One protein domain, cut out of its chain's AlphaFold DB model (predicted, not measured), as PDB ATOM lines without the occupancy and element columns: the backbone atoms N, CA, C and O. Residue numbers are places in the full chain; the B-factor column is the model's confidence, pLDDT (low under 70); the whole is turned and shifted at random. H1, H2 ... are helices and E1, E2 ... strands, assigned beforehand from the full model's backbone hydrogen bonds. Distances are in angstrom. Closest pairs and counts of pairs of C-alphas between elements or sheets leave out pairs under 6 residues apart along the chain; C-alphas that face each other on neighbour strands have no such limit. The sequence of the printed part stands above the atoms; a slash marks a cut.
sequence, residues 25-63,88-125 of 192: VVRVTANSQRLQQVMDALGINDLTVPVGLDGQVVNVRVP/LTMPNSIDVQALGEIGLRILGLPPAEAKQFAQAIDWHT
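This is residues 25 to 63 and 88 to 125 of the 192 residues of an uncharacterized protein of Acidobacteria bacterium (UniProt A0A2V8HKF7). A ladder of two antiparallel strands, E1 and E2, stands at one end of a loose set of three helices, in which H2 lies between H1 and H3 and folds back into H3 as a helical hairpin. A long link, residues 42 to 56, runs from the end of H1 back to E2, and residues 88 to 89 add a short antiparallel pairing to E2. The printed part has 77 residues, with three named helices and two named strands in the order E1, H1, E2, H2, H3, and its class is mixed, helices and strands. The whole is compact, with a radius of gyration of the C-alphas of 12.4 A, and rounded, spanning 30 by 27 by 21 A.

E1, residues 25 to 29, and E2, residues 57 to 62, are antiparallel neighbours, with 162 degrees between their directions. N 26 and O 60 are within hydrogen-bond range at 2.8 A, and so are N 58 and O 28 at 2.8 A. Residues 59 to 60 of E2 also pair with residues 88 to 89, antiparallel. H2, residues 96 to 106, is apart from E1. H2 and H3, residues 111 to 120, form a helical hairpin; they touch, and their closest C-alphas are those of Glu 101 and Ala 118, 5.3 A apart. They run opposite ways at a steep tilt of 36 degrees, only just past shallow. H1, residues 32 to 41, and H2 only just touch, with 3 pairs of C-alphas within 8 A, the closest being those of Met 39 and Ile 106 at 7.1 A. They run the same way at a shallow tilt of 34 degrees, only just short of steep. H3 is apart from H1, E1 and E2. In H1, H2 and H3 every O i to N i+4 pair is within hydrogen-bond range.

E1 begins at C-alpha 25, (95.803, 155.741, 143.228), and is 13.5 A long from first to last C-alpha; E2 is 16.1 A long. H2, the longest helix by residues, measures 15.3 A and begins at C-alpha 96, (97.929, 170.603, 132.582). H1 measures 14.2 A. H3 measures 14.3 A and ends at C-alpha 120, (86.678, 177.007, 132.954).

The two C-alphas farthest apart are those of Asn 45 and Pro 63, at 34.9 A. Residues 64 to 87 are not printed; C-alphas 63 and 88 are 11.4 A apart across this cut, which falls in the link from E2 to H2. The link from H1 to E2 is long, with 15 residues, while those from E1 to H1 and from H2 to H3 are tight. The mean pLDDT of the printed part is 87.3, and residue 125 is under 70.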
ATOM      1  N   VAL A  25      94.515 155.136 143.558       90.12
ATOM      2  CA  VAL A  25      95.803 155.741 143.228       90.12
ATOM      3  C   VAL A  25      96.230 155.184 141.883       90.12
ATOM      4  O   VAL A  25      96.342 153.971 141.713       90.12
ATOM      5  N   VAL A  26      96.433 156.074 140.920       87.75
ATOM      6  CA  VAL A  26      96.880 155.733 139.573       87.75
ATOM      7  C   VAL A  26      98.211 156.423 139.334       87.75
ATOM      8  O   VAL A  26      98.341 157.631 139.529       87.75
ATOM      9  N   ARG A  27      99.197 155.645 138.894       89.69
ATOM     10  CA  ARG A  27     100.489 156.146 138.437       89.69
ATOM     11  C   ARG A  27     100.607 155.861 136.949       89.69
ATOM     12  O   ARG A  27     100.553 154.702 136.543       89.69
ATOM     13  N   VAL A  28     100.761 156.911 136.155       87.50
ATOM     14  CA  VAL A  28     100.882 156.820 134.699       87.50
ATOM     15  C   VAL A  28     102.209 157.426 134.286       87.50
ATOM     16  O   VAL A  28     102.519 158.550 134.670       87.50
ATOM     17  N   THR A  29     102.987 156.697 133.493       90.94
ATOM     18  CA  THR A  29     104.116 157.281 132.766       90.94
ATOM     19  C   THR A  29     103.594 157.784 131.433       90.94
ATOM     20  O   THR A  29     103.072 157.000 130.635       90.94
ATOM     21  N   ALA A  30     103.686 159.088 131.212       90.56
ATOM     22  CA  ALA A  30     103.210 159.702 129.992       90.56
ATOM     23  C   ALA A  30     104.076 159.277 128.799       90.56
ATOM     24  O   ALA A  30     105.294 159.128 128.904       90.56
ATOM     25  N   ASN A  31     103.415 159.048 127.666       93.88
ATOM     26  CA  ASN A  31     104.053 158.679 126.414       93.88
ATOM     27  C   ASN A  31     103.537 159.617 125.323       93.88
ATOM     28  O   ASN A  31     102.396 159.482 124.869       93.88
ATOM     29  N   SER A  32     104.369 160.580 124.937       94.00
ATOM     30  CA  SER A  32     103.975 161.626 123.995       94.00
ATOM     31  C   SER A  32     103.724 161.062 122.602       94.00
ATOM     32  O   SER A  32     102.800 161.503 121.927       94.00
ATOM     33  N   GLN A  33     104.485 160.045 122.189       95.56
ATOM     34  CA  GLN A  33     104.316 159.418 120.878       95.56
ATOM     35  C   GLN A  33     102.963 158.707 120.752       95.56
ATOM     36  O   GLN A  33     102.271 158.869 119.752       95.56
ATOM     37  N   ARG A  34     102.553 157.943 121.772       94.75
ATOM     38  CA  ARG A  34     101.242 157.279 121.808       94.75
ATOM     39  C   ARG A  34     100.109 158.293 121.854       94.75
ATOM     40  O   ARG A  34      99.098 158.085 121.193       94.75
ATOM     41  N   LEU A  35     100.269 159.378 122.614       94.81
ATOM     42  CA  LEU A  35      99.267 160.442 122.654       94.81
ATOM     43  C   LEU A  35      99.111 161.103 121.278       94.81
ATOM     44  O   LEU A  35      97.985 161.243 120.808       94.81
ATOM     45  N   GLN A  36     100.224 161.411 120.608       96.06
ATOM     46  CA  GLN A  36     100.210 161.952 119.250       96.06
ATOM     47  C   GLN A  36      99.527 160.990 118.268       96.06
ATOM     48  O   GLN A  36      98.651 161.408 117.527       96.06
ATOM     49  N   GLN A  37      99.828 159.688 118.325       96.50
ATOM     50  CA  GLN A  37      99.174 158.682 117.474       96.50
ATOM     51  C   GLN A  37      97.651 158.640 117.658       96.50
ATOM     52  O   GLN A  37      96.918 158.468 116.685       96.50
ATOM     53  N   VAL A  38      97.162 158.789 118.894       95.81
ATOM     54  CA  VAL A  38      95.719 158.870 119.170       95.81
ATOM     55  C   VAL A  38      95.132 160.155 118.588       95.81
ATOM     56  O   VAL A  38      94.069 160.106 117.972       95.81
ATOM     57  N   MET A  39      95.817 161.289 118.753       96.50
ATOM     58  CA  MET A  39      95.388 162.567 118.182       96.50
ATOM     59  C   MET A  39      95.306 162.499 116.653       96.50
ATOM     60  O   MET A  39      94.265 162.841 116.094       96.50
ATOM     61  N   ASP A  40      96.334 161.961 115.996       97.06
ATOM     62  CA  ASP A  40      96.392 161.795 114.540       97.06
ATOM     63  C   ASP A  40      95.258 160.888 114.034       97.06
ATOM     64  O   ASP A  40      94.558 161.225 113.079       97.06
ATOM     65  N   ALA A  41      95.024 159.753 114.706       96.69
ATOM     66  CA  ALA A  41      93.964 158.808 114.349       96.69
ATOM     67  C   ALA A  41      92.552 159.409 114.470       96.69
ATOM     68  O   ALA A  41      91.636 158.985 113.764       96.69
ATOM     69  N   LEU A  42      92.377 160.392 115.355       94.44
ATOM     70  CA  LEU A  42      91.126 161.126 115.547       94.44
ATOM     71  C   LEU A  42      91.058 162.426 114.725       94.44
ATOM     72  O   LEU A  42      90.055 163.135 114.797       94.44
ATOM     73  N   GLY A  43      92.098 162.752 113.947       95.19
ATOM     74  CA  GLY A  43      92.179 163.986 113.161       95.19
ATOM     75  C   GLY A  43      92.315 165.261 114.003       95.19
ATOM     76  O   GLY A  43      91.941 166.344 113.545       95.19
ATOM     77  N   ILE A  44      92.815 165.151 115.237       96.38
ATOM     78  CA  ILE A  44      93.066 166.278 116.143       96.38
ATOM     79  C   ILE A  44      94.423 166.894 115.777       96.38
ATOM     80  O   ILE A  44      95.450 166.577 116.372       96.38
ATOM     81  N   ASN A  45      94.411 167.777 114.780       95.06
ATOM     82  CA  ASN A  45      95.617 168.405 114.219       95.06
ATOM     83  C   ASN A  45      95.818 169.858 114.691       95.06
ATOM     84  O   ASN A  45      96.801 170.501 114.334       95.06
ATOM     85  N   ASP A  46      94.861 170.393 115.452       94.81
ATOM     86  CA  ASP A  46      94.824 171.767 115.961       94.81
ATOM     87  C   ASP A  46      95.457 171.930 117.353       94.81
ATOM     88  O   ASP A  46      95.580 173.049 117.847       94.81
ATOM     89  N   LEU A  47      95.881 170.826 117.974       95.69
ATOM     90  CA  LEU A  47      96.526 170.795 119.286       95.69
ATOM     91  C   LEU A  47      97.910 170.157 119.202       95.69
ATOM     92  O   LEU A  47      98.202 169.367 118.308       95.69
ATOM     93  N   THR A  48      98.763 170.476 120.170       94.25
ATOM     94  CA  THR A  48     100.122 169.933 120.259       94.25
ATOM     95  C   THR A  48     100.334 169.293 121.620       94.25
ATOM     96  O   THR A  48      99.957 169.863 122.644       94.25
ATOM     97  N   VAL A  49     100.960 168.114 121.642       93.50
ATOM     98  CA  VAL A  49     101.365 167.468 122.894       93.50
ATOM     99  C   VAL A  49     102.358 168.376 123.640       93.50
ATOM    100  O   VAL A  49     103.350 168.793 123.036       93.50
ATOM    101  N   PRO A  50     102.144 168.675 124.938       90.75
ATOM    102  CA  PRO A  50     103.040 169.537 125.700       90.75
ATOM    103  C   PRO A  50     104.496 169.060 125.682       90.75
ATOM    104  O   PRO A  50     104.793 167.872 125.855       90.75
ATOM    105  N   VAL A  51     105.418 170.006 125.498       88.19
ATOM    106  CA  VAL A  51     106.860 169.730 125.479       88.19
ATOM    107  C   VAL A  51     107.302 169.179 126.836       88.19
ATOM    108  O   VAL A  51     106.885 169.660 127.885       88.19
ATOM    109  N   GLY A  52     108.165 168.161 126.818       87.81
ATOM    110  CA  GLY A  52     108.717 167.560 128.035       87.81
ATOM    111  C   GLY A  52     107.774 166.606 128.772       87.81
ATOM    112  O   GLY A  52     108.133 166.153 129.857       87.81
ATOM    113  N   LEU A  53     106.604 166.287 128.199       90.62
ATOM    114  CA  LEU A  53     105.651 165.324 128.756       90.62
ATOM    115  C   LEU A  53     106.189 163.882 128.755       90.62
ATOM    116  O   LEU A  53     105.882 163.120 129.669       90.62
ATOM    117  N   ASP A  54     106.965 163.494 127.743       92.75
ATOM    118  CA  ASP A  54     107.381 162.101 127.568       92.75
ATOM    119  C   ASP A  54     108.214 161.597 128.754       92.75
ATOM    120  O   ASP A  54     109.111 162.281 129.248       92.75
ATOM    121  N   GLY A  55     107.881 160.405 129.251       91.56
ATOM    122  CA  GLY A  55     108.536 159.806 130.412       91.56
ATOM    123  C   GLY A  55     108.150 160.423 131.761       91.56
ATOM    124  O   GLY A  55     108.516 159.861 132.796       91.56
ATOM    125  N   GLN A  56     107.384 161.521 131.793       89.94
ATOM    126  CA  GLN A  56     106.933 162.112 133.051       89.94
ATOM    127  C   GLN A  56     105.959 161.190 133.769       89.94
ATOM    128  O   GLN A  56     105.078 160.571 133.170       89.94
ATOM    129  N   VAL A  57     106.102 161.127 135.088       88.06
ATOM    130  CA  VAL A  57     105.214 160.343 135.936       88.06
ATOM    131  C   VAL A  57     104.116 161.249 136.470       88.06
ATOM    132  O   VAL A  57     104.373 162.158 137.255       88.06
ATOM    133  N   VAL A  58     102.885 160.941 136.085       84.50
ATOM    134  CA  VAL A  58     101.672 161.556 136.613       84.50
ATOM    135  C   VAL A  58     101.121 160.662 137.713       84.50
ATOM    136  O   VAL A  58     100.825 159.486 137.479       84.50
ATOM    137  N   ASN A  59     100.973 161.212 138.917       86.50
ATOM    138  CA  ASN A  59     100.287 160.528 140.009       86.50
ATOM    139  C   ASN A  59      98.924 161.174 140.227       86.50
ATOM    140  O   ASN A  59      98.832 162.377 140.475       86.50
ATOM    141  N   VAL A  60      97.878 160.358 140.161       86.69
ATOM    142  CA  VAL A  60      96.504 160.762 140.437       86.69
ATOM    143  C   VAL A  60      96.031 159.989 141.650       86.69
ATOM    144  O   VAL A  60      95.936 158.762 141.621       86.69
ATOM    145  N   ARG A  61      95.709 160.703 142.722       88.12
ATOM    146  CA  ARG A  61      95.031 160.136 143.881       88.12
ATOM    147  C   ARG A  61      93.612 160.668 143.924       88.12
ATOM    148  O   ARG A  61      93.391 161.865 144.093       88.12
ATOM    149  N   VAL A  62      92.660 159.757 143.800       88.88
ATOM    150  CA  VAL A  62      91.233 160.010 143.957       88.88
ATOM    151  C   VAL A  62      90.820 159.457 145.319       88.88
ATOM    152  O   VAL A  62      90.793 158.234 145.483       88.88
ATOM    153  N   PRO A  63      90.526 160.320 146.309       90.69
ATOM    154  CA  PRO A  63      89.988 159.895 147.598       90.69
ATOM    155  C   PRO A  63      88.670 159.116 147.442       90.69
ATOM    156  O   PRO A  63      88.066 159.150 146.368       90.69
ATOM    157  N   LEU A  88      96.483 165.711 142.014       80.88
ATOM    158  CA  LEU A  88      97.281 165.527 140.815       80.88
ATOM    159  C   LEU A  88      98.703 166.004 141.076       80.88
ATOM    160  O   LEU A  88      98.931 167.183 141.333       80.88
ATOM    161  N   THR A  89      99.666 165.094 140.992       81.56
ATOM    162  CA  THR A  89     101.087 165.446 141.033       81.56
ATOM    163  C   THR A  89     101.674 165.295 139.640       81.56
ATOM    164  O   THR A  89     101.722 164.186 139.102       81.56
ATOM    165  N   MET A  90     102.122 166.418 139.082       76.25
ATOM    166  CA  MET A  90     102.861 166.514 137.828       76.25
ATOM    167  C   MET A  90     104.034 167.486 137.997       76.25
ATOM    168  O   MET A  90     103.983 168.343 138.880       76.25
ATOM    169  N   PRO A  91     105.087 167.381 137.170       76.88
ATOM    170  CA  PRO A  91     106.112 168.415 137.103       76.88
ATOM    171  C   PRO A  91     105.493 169.765 136.714       76.88
ATOM    172  O   PRO A  91     104.704 169.834 135.775       76.88
ATOM    173  N   ASN A  92     105.904 170.843 137.388       72.56
ATOM    174  CA  ASN A  92     105.364 172.198 137.180       72.56
ATOM    175  C   ASN A  92     105.574 172.751 135.757       72.56
ATOM    176  O   ASN A  92     104.981 173.760 135.400       72.56
ATOM    177  N   SER A  93     106.444 172.129 134.958       77.56
ATOM    178  CA  SER A  93     106.730 172.533 133.579       77.56
ATOM    179  C   SER A  93     105.691 172.051 132.561       77.56
ATOM    180  O   SER A  93     105.809 172.392 131.388       77.56
ATOM    181  N   ILE A  94     104.724 171.223 132.969       85.50
ATOM    182  CA  ILE A  94     103.713 170.652 132.076       85.50
ATOM    183  C   ILE A  94     102.440 171.494 132.117       85.50
ATOM    184  O   ILE A  94     101.862 171.708 133.181       85.50
ATOM    185  N   ASP A  95     101.972 171.920 130.943       85.81
ATOM    186  CA  ASP A  95     100.683 172.590 130.791       85.81
ATOM    187  C   ASP A  95      99.533 171.582 130.971       85.81
ATOM    188  O   ASP A  95      99.136 170.856 130.054       85.81
ATOM    189  N   VAL A  96      99.022 171.507 132.200       83.50
ATOM    190  CA  VAL A  96      97.929 170.603 132.582       83.50
ATOM    191  C   VAL A  96      96.614 170.990 131.905       83.50
ATOM    192  O   VAL A  96      95.795 170.121 131.609       83.50
ATOM    193  N   GLN A  97      96.420 172.276 131.619       85.62
ATOM    194  CA  GLN A  97      95.224 172.749 130.936       85.62
ATOM    195  C   GLN A  97      95.205 172.264 129.483       85.62
ATOM    196  O   GLN A  97      94.183 171.752 129.027       85.62
ATOM    197  N   ALA A  98      96.343 172.342 128.784       89.25
ATOM    198  CA  ALA A  98      96.491 171.793 127.438       89.25
ATOM    199  C   ALA A  98      96.248 170.273 127.406       89.25
ATOM    200  O   ALA A  98      95.566 169.772 126.511       89.25
ATOM    201  N   LEU A  99      96.733 169.529 128.410       87.94
ATOM    202  CA  LEU A  99      96.419 168.097 128.547       87.94
ATOM    203  C   LEU A  99      94.922 167.843 128.756       87.94
ATOM    204  O   LEU A  99      94.380 166.882 128.206       87.94
ATOM    205  N   GLY A 100      94.260 168.701 129.533       85.19
ATOM    206  CA  GLY A 100      92.816 168.673 129.719       85.19
ATOM    207  C   GLY A 100      92.061 168.854 128.403       85.19
ATOM    208  O   GLY A 100      91.197 168.042 128.075       85.19
ATOM    209  N   GLU A 101      92.436 169.857 127.606       89.56
ATOM    210  CA  GLU A 101      91.848 170.104 126.284       89.56
ATOM    211  C   GLU A 101      92.045 168.910 125.338       89.56
ATOM    212  O   GLU A 101      91.075 168.432 124.749       89.56
ATOM    213  N   ILE A 102      93.260 168.352 125.258       91.75
ATOM    214  CA  ILE A 102      93.540 167.144 124.462       91.75
ATOM    215  C   ILE A 102      92.640 165.982 124.904       91.75
ATOM    216  O   ILE A 102      92.007 165.336 124.065       91.75
ATOM    217  N   GLY A 103      92.539 165.728 126.212       86.31
ATOM    218  CA  GLY A 103      91.697 164.662 126.755       86.31
ATOM    219  C   GLY A 103      90.226 164.822 126.367       86.31
ATOM    220  O   GLY A 103      89.585 163.864 125.944       86.31
ATOM    221  N   LEU A 104      89.700 166.043 126.431       85.62
ATOM    222  CA  LEU A 104      88.332 166.350 126.022       85.62
ATOM    223  C   LEU A 104      88.092 166.130 124.525       85.62
ATOM    224  O   LEU A 104      87.054 165.586 124.143       85.62
ATOM    225  N   ARG A 105      89.051 166.507 123.675       88.94
ATOM    226  CA  ARG A 105      88.974 166.282 122.221       88.94
ATOM    227  C   ARG A 105      88.983 164.792 121.894       88.94
ATOM    228  O   ARG A 105      88.187 164.353 121.070       88.94
ATOM    229  N   ILE A 106      89.796 164.005 122.603       87.81
ATOM    230  CA  ILE A 106      89.807 162.536 122.501       87.81
ATOM    231  C   ILE A 106      88.452 161.939 122.916       87.81
ATOM    232  O   ILE A 106      87.987 160.979 122.306       87.81
ATOM    233  N   LEU A 107      87.780 162.530 123.910       81.19
ATOM    234  CA  LEU A 107      86.425 162.145 124.328       81.19
ATOM    235  C   LEU A 107      85.317 162.624 123.366       81.19
ATOM    236  O   LEU A 107      84.137 162.352 123.607       81.19
ATOM    237  N   GLY A 108      85.683 163.294 122.269       80.31
ATOM    238  CA  GLY A 108      84.779 163.696 121.194       80.31
ATOM    239  C   GLY A 108      84.199 165.101 121.333       80.31
ATOM    240  O   GLY A 108      83.236 165.412 120.634       80.31
ATOM    241  N   LEU A 109      84.740 165.954 122.213       82.69
ATOM    242  CA  LEU A 109      84.262 167.333 122.316       82.69
ATOM    243  C   LEU A 109      84.680 168.161 121.084       82.69
ATOM    244  O   LEU A 109      85.837 168.086 120.639       82.69
ATOM    245  N   PRO A 110      83.777 169.004 120.545       85.81
ATOM    246  CA  PRO A 110      84.123 169.979 119.516       85.81
ATOM    247  C   PRO A 110      85.239 170.935 119.979       85.81
ATOM    248  O   PRO A 110      85.349 171.199 121.177       85.81
ATOM    249  N   PRO A 111      86.048 171.501 119.061       90.25
ATOM    250  CA  PRO A 111      87.237 172.276 119.432       90.25
ATOM    251  C   PRO A 111      86.924 173.459 120.356       90.25
ATOM    252  O   PRO A 111      87.539 173.619 121.406       90.25
ATOM    253  N   ALA A 112      85.913 174.257 119.999       87.62
ATOM    254  CA  ALA A 112      85.520 175.432 120.774       87.62
ATOM    255  C   ALA A 112      85.030 175.064 122.186       87.62
ATOM    256  O   ALA A 112      85.375 175.736 123.156       87.62
ATOM    257  N   GLU A 113      84.267 173.977 122.301       81.69
ATOM    258  CA  GLU A 113      83.718 173.495 123.570       81.69
ATOM    259  C   GLU A 113      84.805 172.910 124.471       81.69
ATOM    260  O   GLU A 113      84.856 173.232 125.659       81.69
ATOM    261  N   ALA A 114      85.714 172.105 123.910       85.69
ATOM    262  CA  ALA A 114      86.850 171.553 124.640       85.69
ATOM    263  C   ALA A 114      87.740 172.665 125.207       85.69
ATOM    264  O   ALA A 114      88.077 172.635 126.390       85.69
ATOM    265  N   LYS A 115      88.053 173.679 124.393       87.81
ATOM    266  CA  LYS A 115      88.849 174.838 124.806       87.81
ATOM    267  C   LYS A 115      88.177 175.632 125.922       87.81
ATOM    268  O   LYS A 115      88.811 175.944 126.929       87.81
ATOM    269  N   GLN A 116      86.889 175.942 125.762       82.12
ATOM    270  CA  GLN A 116      86.129 176.678 126.772       82.12
ATOM    271  C   GLN A 116      86.079 175.906 128.093       82.12
ATOM    272  O   GLN A 116      86.334 176.472 129.155       82.12
ATOM    273  N   PHE A 117      85.799 174.605 128.037       79.19
ATOM    274  CA  PHE A 117      85.758 173.761 129.225       79.19
ATOM    275  C   PHE A 117      87.127 173.674 129.902       79.19
ATOM    276  O   PHE A 117      87.219 173.803 131.123       79.19
ATOM    277  N   ALA A 118      88.195 173.504 129.118       82.75
ATOM    278  CA  ALA A 118      89.547 173.446 129.645       82.75
ATOM    279  C   ALA A 118      89.944 174.732 130.377       82.75
ATOM    280  O   ALA A 118      90.631 174.655 131.387       82.75
ATOM    281  N   GLN A 119      89.463 175.892 129.932       83.56
ATOM    282  CA  GLN A 119      89.697 177.182 130.591       83.56
ATOM    283  C   GLN A 119      88.811 177.425 131.820       83.56
ATOM    284  O   GLN A 119      89.148 178.241 132.679       83.56
ATOM    285  N   ALA A 120      87.654 176.768 131.896       75.12
ATOM    286  CA  ALA A 120      86.678 177.007 132.954       75.12
ATOM    287  C   ALA A 120      86.988 176.252 134.253       75.12
ATOM    288  O   ALA A 120      86.468 176.621 135.308       75.12
ATOM    289  N   ILE A 121      87.813 175.203 134.184       73.12
ATOM    290  CA  ILE A 121      88.040 174.265 135.283       73.12
ATOM    291  C   ILE A 121      89.500 174.279 135.739       73.12
ATOM    292  O   ILE A 121      90.423 174.250 134.930       73.12
ATOM    293  N   ASP A 122      89.708 174.235 137.056       73.88
ATOM    294  CA  ASP A 122      91.018 173.937 137.630       73.88
ATOM    295  C   ASP A 122      91.310 172.428 137.537       73.88
ATOM    296  O   ASP A 122      90.795 171.598 138.297       73.88
ATOM    297  N   TRP A 123      92.150 172.065 136.571       75.44
ATOM    298  CA  TRP A 123      92.523 170.683 136.284       75.44
ATOM    299  C   TRP A 123      93.363 170.017 137.373       75.44
ATOM    300  O   TRP A 123      93.353 168.788 137.466       75.44
ATOM    301  N   HIS A 124      94.043 170.782 138.231       73.12
ATOM    302  CA  HIS A 124      94.778 170.194 139.354       73.12
ATOM    303  C   HIS A 124      93.839 169.600 140.404       73.12
ATOM    304  O   HIS A 124      94.217 168.666 141.115       73.12
ATOM    305  N   THR A 125      92.615 170.121 140.477       66.06
ATOM    306  CA  THR A 125      91.658 169.834 141.546       66.06
ATOM    307  C   THR A 125      90.368 169.181 141.052       66.06
ATOM    308  O   THR A 125      89.578 168.729 141.873       66.06
TER     309      THR A 125